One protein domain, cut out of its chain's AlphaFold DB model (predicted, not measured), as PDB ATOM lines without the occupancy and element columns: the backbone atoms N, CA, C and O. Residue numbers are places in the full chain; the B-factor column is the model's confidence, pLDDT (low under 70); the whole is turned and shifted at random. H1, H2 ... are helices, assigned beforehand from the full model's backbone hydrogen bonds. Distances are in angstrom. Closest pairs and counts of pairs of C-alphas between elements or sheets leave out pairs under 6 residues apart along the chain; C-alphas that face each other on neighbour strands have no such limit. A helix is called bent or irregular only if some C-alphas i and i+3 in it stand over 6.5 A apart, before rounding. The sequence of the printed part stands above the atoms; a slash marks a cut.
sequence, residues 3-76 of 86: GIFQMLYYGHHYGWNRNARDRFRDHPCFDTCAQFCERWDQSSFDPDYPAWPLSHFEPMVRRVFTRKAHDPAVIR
ATOM      1  N   GLY A   3     -39.976  20.821  28.871       93.38
ATOM      2  CA  GLY A   3     -40.751  19.900  28.027       93.38
ATOM      3  C   GLY A   3     -40.851  18.466  28.570       93.38
ATOM      4  O   GLY A   3     -41.847  17.792  28.344       93.38
ATOM      5  N   ILE A   4     -39.874  18.012  29.367       96.69
ATOM      6  CA  ILE A   4     -39.913  16.684  30.001       96.69
ATOM      7  C   ILE A   4     -41.006  16.588  31.078       96.69
ATOM      8  O   ILE A   4     -41.589  15.519  31.252       96.69
ATOM      9  N   PHE A   5     -41.308  17.679  31.782       97.38
ATOM     10  CA  PHE A   5     -42.389  17.718  32.773       97.38
ATOM     11  C   PHE A   5     -43.765  17.829  32.107       97.38
ATOM     12  O   PHE A   5     -44.695  17.147  32.539       97.38
ATOM     13  N   GLN A   6     -43.864  18.602  31.021       96.38
ATOM     14  CA  GLN A   6     -45.083  18.747  30.219       96.38
ATOM     15  C   GLN A   6     -45.476  17.438  29.504       96.38
ATOM     16  O   GLN A   6     -46.658  17.114  29.402       96.38
ATOM     17  N   MET A   7     -44.495  16.625  29.080       96.81
ATOM     18  CA  MET A   7     -44.720  15.323  28.429       96.81
ATOM     19  C   MET A   7     -45.567  14.338  29.244       96.81
ATOM     20  O   MET A   7     -46.090  13.390  28.653       96.81
ATOM     21  N   LEU A   8     -45.749  14.549  30.555       97.69
ATOM     22  CA  LEU A   8     -46.711  13.773  31.341       97.69
ATOM     23  C   LEU A   8     -48.086  13.731  30.658       97.69
ATOM     24  O   LEU A   8     -48.725  12.676  30.635       97.69
ATOM     25  N   TYR A   9     -48.517  14.867  30.113       96.62
ATOM     26  CA  TYR A   9     -49.870  15.053  29.610       96.62
ATOM     27  C   TYR A   9     -50.032  14.593  28.163       96.62
ATOM     28  O   TYR A   9     -51.039  13.971  27.852       96.62
ATOM     29  N   TYR A  10     -49.033  14.800  27.298       95.44
ATOM     30  CA  TYR A  10     -49.174  14.507  25.863       95.44
ATOM     31  C   TYR A  10     -48.263  13.393  25.328       95.44
ATOM     32  O   TYR A  10     -48.532  12.846  24.262       95.44
ATOM     33  N   GLY A  11     -47.183  13.024  26.029       97.06
ATOM     34  CA  GLY A  11     -46.121  12.174  25.466       97.06
ATOM     35  C   GLY A  11     -46.603  10.792  25.008       97.06
ATOM     36  O   GLY A  11     -46.108  10.243  24.027       97.06
ATOM     37  N   HIS A  12     -47.631  10.260  25.665       97.00
ATOM     38  CA  HIS A  12     -48.232   8.975  25.317       97.00
ATOM     39  C   HIS A  12     -48.935   8.970  23.946       97.00
ATOM     40  O   HIS A  12     -48.991   7.917  23.315       97.00
ATOM     41  N   HIS A  13     -49.388  10.120  23.431       96.50
ATOM     42  CA  HIS A  13     -49.962  10.225  22.081       96.50
ATOM     43  C   HIS A  13     -48.928  10.005  20.966       96.50
ATOM     44  O   HIS A  13     -49.299   9.683  19.842       96.50
ATOM     45  N   TYR A  14     -47.637  10.132  21.283       96.75
ATOM     46  CA  TYR A  14     -46.522   9.934  20.353       96.75
ATOM     47  C   TYR A  14     -45.745   8.633  20.618       96.75
ATOM     48  O   TYR A  14     -44.682   8.416  20.037       96.75
ATOM     49  N   GLY A  15     -46.232   7.774  21.523       97.62
ATOM     50  CA  GLY A  15     -45.506   6.577  21.964       97.62
ATOM     51  C   GLY A  15     -44.262   6.885  22.808       97.62
ATOM     52  O   GLY A  15     -43.390   6.031  22.963       97.62
ATOM     53  N   TRP A  16     -44.146   8.101  23.349       97.75
ATOM     54  CA  TRP A  16     -43.020   8.508  24.186       97.75
ATOM     55  C   TRP A  16     -43.256   8.171  25.659       97.75
ATOM     56  O   TRP A  16     -44.385   8.011  26.128       97.75
ATOM     57  N   ASN A  17     -42.170   8.117  26.435       97.56
ATOM     58  CA  ASN A  17     -42.256   7.936  27.881       97.56
ATOM     59  C   ASN A  17     -42.763   9.219  28.567       97.56
ATOM     60  O   ASN A  17     -41.976  10.105  28.903       97.56
ATOM     61  N   ARG A  18     -44.071   9.285  28.848       97.31
ATOM     62  CA  ARG A  18     -44.703  10.385  29.605       97.31
ATOM     63  C   ARG A  18     -44.102  10.617  31.000       97.31
ATOM     64  O   ARG A  18     -44.152  11.727  31.513       97.31
ATOM     65  N   ASN A  19     -43.482   9.601  31.602       97.88
ATOM     66  CA  ASN A  19     -42.849   9.684  32.922       97.88
ATOM     67  C   ASN A  19     -41.342   9.980  32.841       97.88
ATOM     68  O   ASN A  19     -40.624   9.833  33.825       97.88
ATOM     69  N   ALA A  20     -40.825  10.440  31.693       97.69
ATOM     70  CA  ALA A  20     -39.402  10.748  31.523       97.69
ATOM     71  C   ALA A  20     -38.843  11.753  32.553       97.69
ATOM     72  O   ALA A  20     -37.625  11.767  32.764       97.69
ATOM     73  N   ARG A  21     -39.704  12.560  33.195       97.69
ATOM     74  CA  ARG A  21     -39.345  13.461  34.303       97.69
ATOM     75  C   ARG A  21     -38.829  12.746  35.545       97.69
ATOM     76  O   ARG A  21     -38.092  13.366  36.300       97.69
ATOM     77  N   ASP A  22     -39.152  11.469  35.738       98.06
ATOM     78  CA  ASP A  22     -38.789  10.718  36.946       98.06
ATOM     79  C   ASP A  22     -37.275  10.613  37.154       98.06
ATOM     80  O   ASP A  22     -36.824  10.446  38.281       98.06
ATOM     81  N   ARG A  23     -36.477  10.827  36.100       97.62
ATOM     82  CA  ARG A  23     -35.017  10.979  36.209       97.62
ATOM     83  C   ARG A  23     -34.570  12.160  37.089       97.62
ATOM     84  O   ARG A  23     -33.393  12.257  37.402       97.62
ATOM     85  N   PHE A  24     -35.481  13.075  37.422       97.19
ATOM     86  CA  PHE A  24     -35.246  14.255  38.257       97.19
ATOM     87  C   PHE A  24     -35.984  14.184  39.598       97.19
ATOM     88  O   PHE A  24     -36.095  15.210  40.261       97.19
ATOM     89  N   ARG A  25     -36.522  13.020  39.984       96.75
ATOM     90  CA  ARG A  25     -37.379  12.859  41.171       96.75
ATOM     91  C   ARG A  25     -36.750  13.391  42.460       96.75
ATOM     92  O   ARG A  25     -37.458  13.965  43.273       96.75
ATOM     93  N   ASP A  26     -35.435  13.258  42.594       96.94
ATOM     94  CA  ASP A  26     -34.699  13.686  43.788       96.94
ATOM     95  C   ASP A  26     -34.228  15.155  43.722       96.94
ATOM     96  O   ASP A  26     -33.548  15.642  44.623       96.94
ATOM     97  N   HIS A  27     -34.558  15.888  42.650       95.44
ATOM     98  CA  HIS A  27     -34.194  17.297  42.510       95.44
ATOM     99  C   HIS A  27     -35.141  18.182  43.344       95.44
ATOM    100  O   HIS A  27     -36.358  18.034  43.225       95.44
ATOM    101  N   PRO A  28     -34.643  19.186  44.093       94.50
ATOM    102  CA  PRO A  28     -35.472  20.003  44.994       94.50
ATOM    103  C   PRO A  28     -36.615  20.760  44.294       94.50
ATOM    104  O   PRO A  28     -37.632  21.065  44.904       94.50
ATOM    105  N   CYS A  29     -36.473  21.050  42.999       94.44
ATOM    106  CA  CYS A  29     -37.518  21.703  42.199       94.44
ATOM    107  C   CYS A  29     -38.522  20.740  41.534       94.44
ATOM    108  O   CYS A  29     -39.378  21.218  40.789       94.44
ATOM    109  N   PHE A  30     -38.418  19.419  41.727       95.81
ATOM    110  CA  PHE A  30     -39.258  18.441  41.021       95.81
ATOM    111  C   PHE A  30     -40.752  18.709  41.228       95.81
ATOM    112  O   PHE A  30     -41.486  18.874  40.251       95.81
ATOM    113  N   ASP A  31     -41.181  18.832  42.485       95.12
ATOM    114  CA  ASP A  31     -42.589  19.049  42.828       95.12
ATOM    115  C   ASP A  31     -43.099  20.392  42.309       95.12
ATOM    116  O   ASP A  31     -44.158  20.453  41.690       95.12
ATOM    117  N   THR A  32     -42.313  21.462  42.469       95.31
ATOM    118  CA  THR A  32     -42.635  22.792  41.934       95.31
ATOM    119  C   THR A  32     -42.842  22.754  40.420       95.31
ATOM    120  O   THR A  32     -43.810  23.322  39.915       95.31
ATOM    121  N   CYS A  33     -41.967  22.068  39.678       95.69
ATOM    122  CA  CYS A  33     -42.109  21.924  38.230       95.69
ATOM    123  C   CYS A  33     -43.345  21.098  37.851       95.69
ATOM    124  O   CYS A  33     -44.061  21.471  36.921       95.69
ATOM    125  N   ALA A  34     -43.615  19.999  38.558       95.94
ATOM    126  CA  ALA A  34     -44.784  19.162  38.303       95.94
ATOM    127  C   ALA A  34     -46.097  19.919  38.566       95.94
ATOM    128  O   ALA A  34     -46.976  19.930  37.702       95.94
ATOM    129  N   GLN A  35     -46.191  20.608  39.705       95.38
ATOM    130  CA  GLN A  35     -47.351  21.409  40.100       95.38
ATOM    131  C   GLN A  35     -47.568  22.612  39.181       95.38
ATOM    132  O   GLN A  35     -48.707  22.919  38.843       95.38
ATOM    133  N   PHE A  36     -46.503  23.289  38.739       95.12
ATOM    134  CA  PHE A  36     -46.635  24.374  37.765       95.12
ATOM    135  C   PHE A  36     -47.254  23.864  36.460       95.12
ATOM    136  O   PHE A  36     -48.166  24.491  35.914       95.12
ATOM    137  N   CYS A  37     -46.777  22.709  35.980       95.94
ATOM    138  CA  CYS A  37     -47.293  22.134  34.749       95.94
ATOM    139  C   CYS A  37     -48.769  21.724  34.863       95.94
ATOM    140  O   CYS A  37     -49.526  21.910  33.917       95.94
ATOM    141  N   GLU A  38     -49.173  21.187  36.016       94.00
ATOM    142  CA  GLU A  38     -50.569  20.853  36.328       94.00
ATOM    143  C   GLU A  38     -51.467  22.090  36.409       94.00
ATOM    144  O   GLU A  38     -52.500  22.161  35.744       94.00
ATOM    145  N   ARG A  39     -51.070  23.088  37.204       92.19
ATOM    146  CA  ARG A  39     -51.931  24.231  37.525       92.19
ATOM    147  C   ARG A  39     -52.081  25.219  36.378       92.19
ATOM    148  O   ARG A  39     -53.159  25.782  36.230       92.19
ATOM    149  N   TRP A  40     -51.025  25.455  35.599       92.69
ATOM    150  CA  TRP A  40     -51.020  26.560  34.633       92.69
ATOM    151  C   TRP A  40     -50.598  26.157  33.224       92.69
ATOM    152  O   TRP A  40     -51.261  26.563  32.281       92.69
ATOM    153  N   ASP A  41     -49.538  25.365  33.052       95.31
ATOM    154  CA  ASP A  41     -48.999  25.066  31.712       95.31
ATOM    155  C   ASP A  41     -49.975  24.240  30.861       95.31
ATOM    156  O   ASP A  41     -50.546  24.748  29.901       95.31
ATOM    157  N   GLN A  42     -50.234  22.985  31.245       94.81
ATOM    158  CA  GLN A  42     -51.100  22.092  30.474       94.81
ATOM    159  C   GLN A  42     -52.539  22.606  30.425       94.81
ATOM    160  O   GLN A  42     -53.196  22.503  29.392       94.81
ATOM    161  N   SER A  43     -53.026  23.141  31.545       92.94
ATOM    162  CA  SER A  43     -54.398  23.638  31.664       92.94
ATOM    163  C   SER A  43     -54.665  24.827  30.736       92.94
ATOM    164  O   SER A  43     -55.783  24.980  30.261       92.94
ATOM    165  N   SER A  44     -53.641  25.618  30.389       93.25
ATOM    166  CA  SER A  44     -53.781  26.754  29.465       93.25
ATOM    167  C   SER A  44     -53.993  26.373  27.993       93.25
ATOM    168  O   SER A  44     -54.259  27.253  27.175       93.25
ATOM    169  N   PHE A  45     -53.891  25.087  27.639       92.44
ATOM    170  CA  PHE A  45     -54.246  24.606  26.300       92.44
ATOM    171  C   PHE A  45     -55.749  24.374  26.115       92.44
ATOM    172  O   PHE A  45     -56.185  24.152  24.984       92.44
ATOM    173  N   ASP A  46     -56.534  24.415  27.192       93.25
ATOM    174  CA  ASP A  46     -57.991  24.401  27.110       93.25
ATOM    175  C   ASP A  46     -58.484  25.765  26.574       93.25
ATOM    176  O   ASP A  46     -58.204  26.796  27.194       93.25
ATOM    177  N   PRO A  47     -59.191  25.812  25.427       93.19
ATOM    178  CA  PRO A  47     -59.734  27.062  24.892       93.19
ATOM    179  C   PRO A  47     -60.746  27.733  25.833       93.19
ATOM    180  O   PRO A  47     -60.935  28.946  25.735       93.19
ATOM    181  N   ASP A  48     -61.353  26.974  26.747       94.56
ATOM    182  CA  ASP A  48     -62.298  27.460  27.752       94.56
ATOM    183  C   ASP A  48     -61.614  27.789  29.097       94.56
ATOM    184  O   ASP A  48     -62.288  28.133  30.075       94.56
ATOM    185  N   TYR A  49     -60.276  27.727  29.176       91.25
ATOM    186  CA  TYR A  49     -59.535  28.043  30.398       91.25
ATOM    187  C   TYR A  49     -59.791  29.495  30.845       91.25
ATOM    188  O   TYR A  49     -59.523  30.438  30.090       91.25
ATOM    189  N   PRO A  50     -60.259  29.728  32.087       91.25
ATOM    190  CA  PRO A  50     -60.557  31.070  32.564       91.25
ATOM    191  C   PRO A  50     -59.271  31.888  32.715       91.25
ATOM    192  O   PRO A  50     -58.469  31.678  33.628       91.25
ATOM    193  N   ALA A  51     -59.088  32.861  31.824       91.56
ATOM    194  CA  ALA A  51     -57.945  33.764  31.823       91.56
ATOM    195  C   ALA A  51     -58.350  35.191  32.213       91.56
ATOM    196  O   ALA A  51     -59.369  35.726  31.774       91.56
ATOM    197  N   TRP A  52     -57.509  35.839  33.019       94.69
ATOM    198  CA  TRP A  52     -57.646  37.264  33.314       94.69
ATOM    199  C   TRP A  52     -57.130  38.120  32.143       94.69
ATOM    200  O   TRP A  52     -56.187  37.715  31.459       94.69
ATOM    201  N   PRO A  53     -57.679  39.329  31.917       96.94
ATOM    202  CA  PRO A  53     -57.150  40.248  30.910       96.94
ATOM    203  C   PRO A  53     -55.750  40.752  31.291       96.94
ATOM    204  O   PRO A  53     -55.399  40.817  32.468       96.94
ATOM    205  N   LEU A  54     -54.964  41.209  30.312       96.81
ATOM    206  CA  LEU A  54     -53.599  41.711  30.551       96.81
ATOM    207  C   LEU A  54     -53.529  42.843  31.589       96.81
ATOM    208  O   LEU A  54     -52.583  42.903  32.375       96.81
ATOM    209  N   SER A  55     -54.549  43.705  31.643       98.12
ATOM    210  CA  SER A  55     -54.649  44.798  32.621       98.12
ATOM    211  C   SER A  55     -54.674  44.310  34.072       98.12
ATOM    212  O   SER A  55     -54.188  45.009  34.958       98.12
ATOM    213  N   HIS A  56     -55.164  43.092  34.330       97.81
ATOM    214  CA  HIS A  56     -55.105  42.472  35.654       97.81
ATOM    215  C   HIS A  56     -53.651  42.275  36.119       97.81
ATOM    216  O   HIS A  56     -53.324  42.484  37.288       97.81
ATOM    217  N   PHE A  57     -52.761  41.904  35.197       97.31
ATOM    218  CA  PHE A  57     -51.358  41.607  35.482       97.31
ATOM    219  C   PHE A  57     -50.450  42.836  35.422       97.31
ATOM    220  O   PHE A  57     -49.368  42.818  36.013       97.31
ATOM    221  N   GLU A  58     -50.878  43.914  34.758       98.31
ATOM    222  CA  GLU A  58     -50.081  45.130  34.566       98.31
ATOM    223  C   GLU A  58     -49.461  45.666  35.874       98.31
ATOM    224  O   GLU A  58     -48.243  45.885  35.895       98.31
ATOM    225  N   PRO A  59     -50.196  45.811  36.999       98.38
ATOM    226  CA  PRO A  59     -49.589  46.272  38.247       98.38
ATOM    227  C   PRO A  59     -48.499  45.322  38.761       98.38
ATOM    228  O   PRO A  59     -47.514  45.770  39.345       98.38
ATOM    229  N   MET A  60     -48.641  44.011  38.544       97.88
ATOM    230  CA  MET A  60     -47.663  43.006  38.979       97.88
ATOM    231  C   MET A  60     -46.385  43.085  38.149       97.88
ATOM    232  O   MET A  60     -45.291  43.083  38.711       97.88
ATOM    233  N   VAL A  61     -46.532  43.223  36.830       97.56
ATOM    234  CA  VAL A  61     -45.419  43.413  35.897       97.56
ATOM    235  C   VAL A  61     -44.655  44.683  36.263       97.56
ATOM    236  O   VAL A  61     -43.445  44.626  36.479       97.56
ATOM    237  N   ARG A  62     -45.351  45.810  36.459       98.19
ATOM    238  CA  ARG A  62     -44.721  47.064  36.906       98.19
ATOM    239  C   ARG A  62     -43.943  46.875  38.209       98.19
ATOM    240  O   ARG A  62     -42.791  47.287  38.267       98.19
ATOM    241  N   ARG A  63     -44.506  46.183  39.212       97.31
ATOM    242  CA  ARG A  63     -43.804  45.865  40.474       97.31
ATOM    243  C   ARG A  63     -42.538  45.028  40.291       97.31
ATOM    244  O   ARG A  63     -41.687  45.082  41.172       97.31
ATOM    245  N   VAL A  64     -42.436  44.197  39.253       96.31
ATOM    246  CA  VAL A  64     -41.223  43.413  38.963       96.31
ATOM    247  C   VAL A  64     -40.172  44.302  38.311       96.31
ATOM    248  O   VAL A  64     -39.036  44.336  38.774       96.31
ATOM    249  N   PHE A  65     -40.559  45.062  37.287       96.56
ATOM    250  CA  PHE A  65     -39.633  45.881  36.502       96.56
ATOM    251  C   PHE A  65     -39.127  47.137  37.222       96.56
ATOM    252  O   PHE A  65     -38.101  47.681  36.825       96.56
ATOM    253  N   THR A  66     -39.791  47.596  38.284       97.44
ATOM    254  CA  THR A  66     -39.284  48.699  39.120       97.44
ATOM    255  C   THR A  66     -38.232  48.265  40.144       97.44
ATOM    256  O   THR A  66     -37.640  49.119  40.804       97.44
ATOM    257  N   ARG A  67     -37.985  46.960  40.309       96.75
ATOM    258  CA  ARG A  67     -36.960  46.441  41.229       96.75
ATOM    259  C   ARG A  67     -35.571  46.615  40.633       96.75
ATOM    260  O   ARG A  67     -35.403  46.682  39.416       96.75
ATOM    261  N   LYS A  68     -34.550  46.588  41.492       97.44
ATOM    262  CA  LYS A  68     -33.171  46.421  41.035       97.44
ATOM    263  C   LYS A  68     -33.060  45.088  40.287       97.44
ATOM    264  O   LYS A  68     -33.399  44.035  40.826       97.44
ATOM    265  N   ALA A  69     -32.600  45.140  39.039       95.75
ATOM    266  CA  ALA A  69     -32.359  43.934  38.258       95.75
ATOM    267  C   ALA A  69     -31.360  43.031  38.995       95.75
ATOM    268  O   ALA A  69     -30.331  43.506  39.478       95.75
ATOM    269  N   HIS A  70     -31.684  41.739  39.083       93.69
ATOM    270  CA  HIS A  70     -30.873  40.726  39.768       93.69
ATOM    271  C   HIS A  70     -30.578  41.036  41.245       93.69
ATOM    272  O   HIS A  70     -29.524  40.658  41.753       93.69
ATOM    273  N   ASP A  71     -31.485  41.728  41.942       96.62
ATOM    274  CA  ASP A  71     -31.354  41.947  43.383       96.62
ATOM    275  C   ASP A  71     -31.149  40.602  44.119       96.62
ATOM    276  O   ASP A  71     -32.014  39.723  44.005       96.62
ATOM    277  N   PRO A  72     -30.044  40.413  44.868       95.88
ATOM    278  CA  PRO A  72     -29.779  39.173  45.595       95.88
ATOM    279  C   PRO A  72     -30.905  38.777  46.556       95.88
ATOM    280  O   PRO A  72     -31.170  37.589  46.721       95.88
ATOM    281  N   ALA A  73     -31.621  39.753  47.127       94.81
ATOM    282  CA  ALA A  73     -32.759  39.497  48.010       94.81
ATOM    283  C   ALA A  73     -33.980  38.916  47.270       94.81
ATOM    284  O   ALA A  73     -34.860  38.328  47.898       94.81
ATOM    285  N   VAL A  74     -34.050  39.079  45.943       93.62
ATOM    286  CA  VAL A  74     -35.110  38.524  45.086       93.62
ATOM    287  C   VAL A  74     -34.664  37.217  44.437       93.62
ATOM    288  O   VAL A  74     -35.440  36.267  44.424       93.62
ATOM    289  N   ILE A  75     -33.442  37.167  43.895       94.12
ATOM    290  CA  ILE A  75     -32.914  35.975  43.213       94.12
ATOM    291  C   ILE A  75     -32.690  34.824  44.197       94.12
ATOM    292  O   ILE A  75     -33.014  33.694  43.848       94.12
ATOM    293  N   ARG A  76     -32.180  35.117  45.407       94.06
ATOM    294  CA  ARG A  76     -31.976  34.147  46.500       94.06
ATOM    295  C   ARG A  76     -31.278  32.869  46.023       94.06
ATOM    296  O   ARG A  76     -31.839  31.777  46.035       94.06
TER     297      ARG A  76
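Overview. This is residues 3 to 76 of the 86 residues of the protein "Peptidase" of Silicimonas sp (UniProt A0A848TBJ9). An open arch in two parts: the kinked helix H3 with H1 and H2 on one side of it makes the body, and an arm holding H4 and H5 swings away on the other side across an empty gap. Residues 50 to 63 and 65 to 73 of this arm stand free. The printed part has 74 residues with five named helices, H1 to H5 in chain order, and no named strand; the class is all helix. It is only just loose, close to extended, with a radius of gyration of the C-alphas of 16.5 A, and flat, spanning 46 by 34 by 15 A.

Along the chain. H3, residues 30 to 45, is 21.9 A long and has a kink of 33 degrees near residue 37. H1, residues 3 to 14, is 13.8 A long and begins at C-alpha 3 (-40.751, 19.900, 28.027). H2 is residues 20 to 24. H4, residues 54 to 65, is 15.7 A long. H5, residues 72 to 75, ends at C-alpha 75 (-32.914, 35.975, 43.213). H1, H3 and H4 are irregular: C-alphas 9 and 12 are 7.6 A apart, 39 and 42 7.4 A, 56 and 59 7.2 A.

Arrangement. H3 touches H1, residues 5 to 9 alone, closest at the C-alphas of Cys 37 and Gln 6, 6.1 A, at a steep tilt of 55 degrees, the same way. H1 touches H2 with residues 4 to 8 alone; the closest C-alphas, Ile 4 and Arg 21, are 5.4 A apart. H2 and H3 are close but not clearly touching, with the C-alphas of Phe 24 and Phe 30 6.4 A apart. H4 and H5 touch no helix. O i to N i+4 pairs within hydrogen-bond range number 2 of 8 in H1, with 5 of 9 for i+3, 0 of 1 in H2, with 1 of 2 for i+3, 8 of 12 in H3 and 6 of 8 in H4; H5 is too short for such a pair.

Size, cuts and confidence. The C-alphas farthest apart, Gly 15 and Thr 66, are 45.9 A apart. The printed part has no cut, and no link is long. Mean pLDDT of the printed part is 95.8, and no printed residue is under 70.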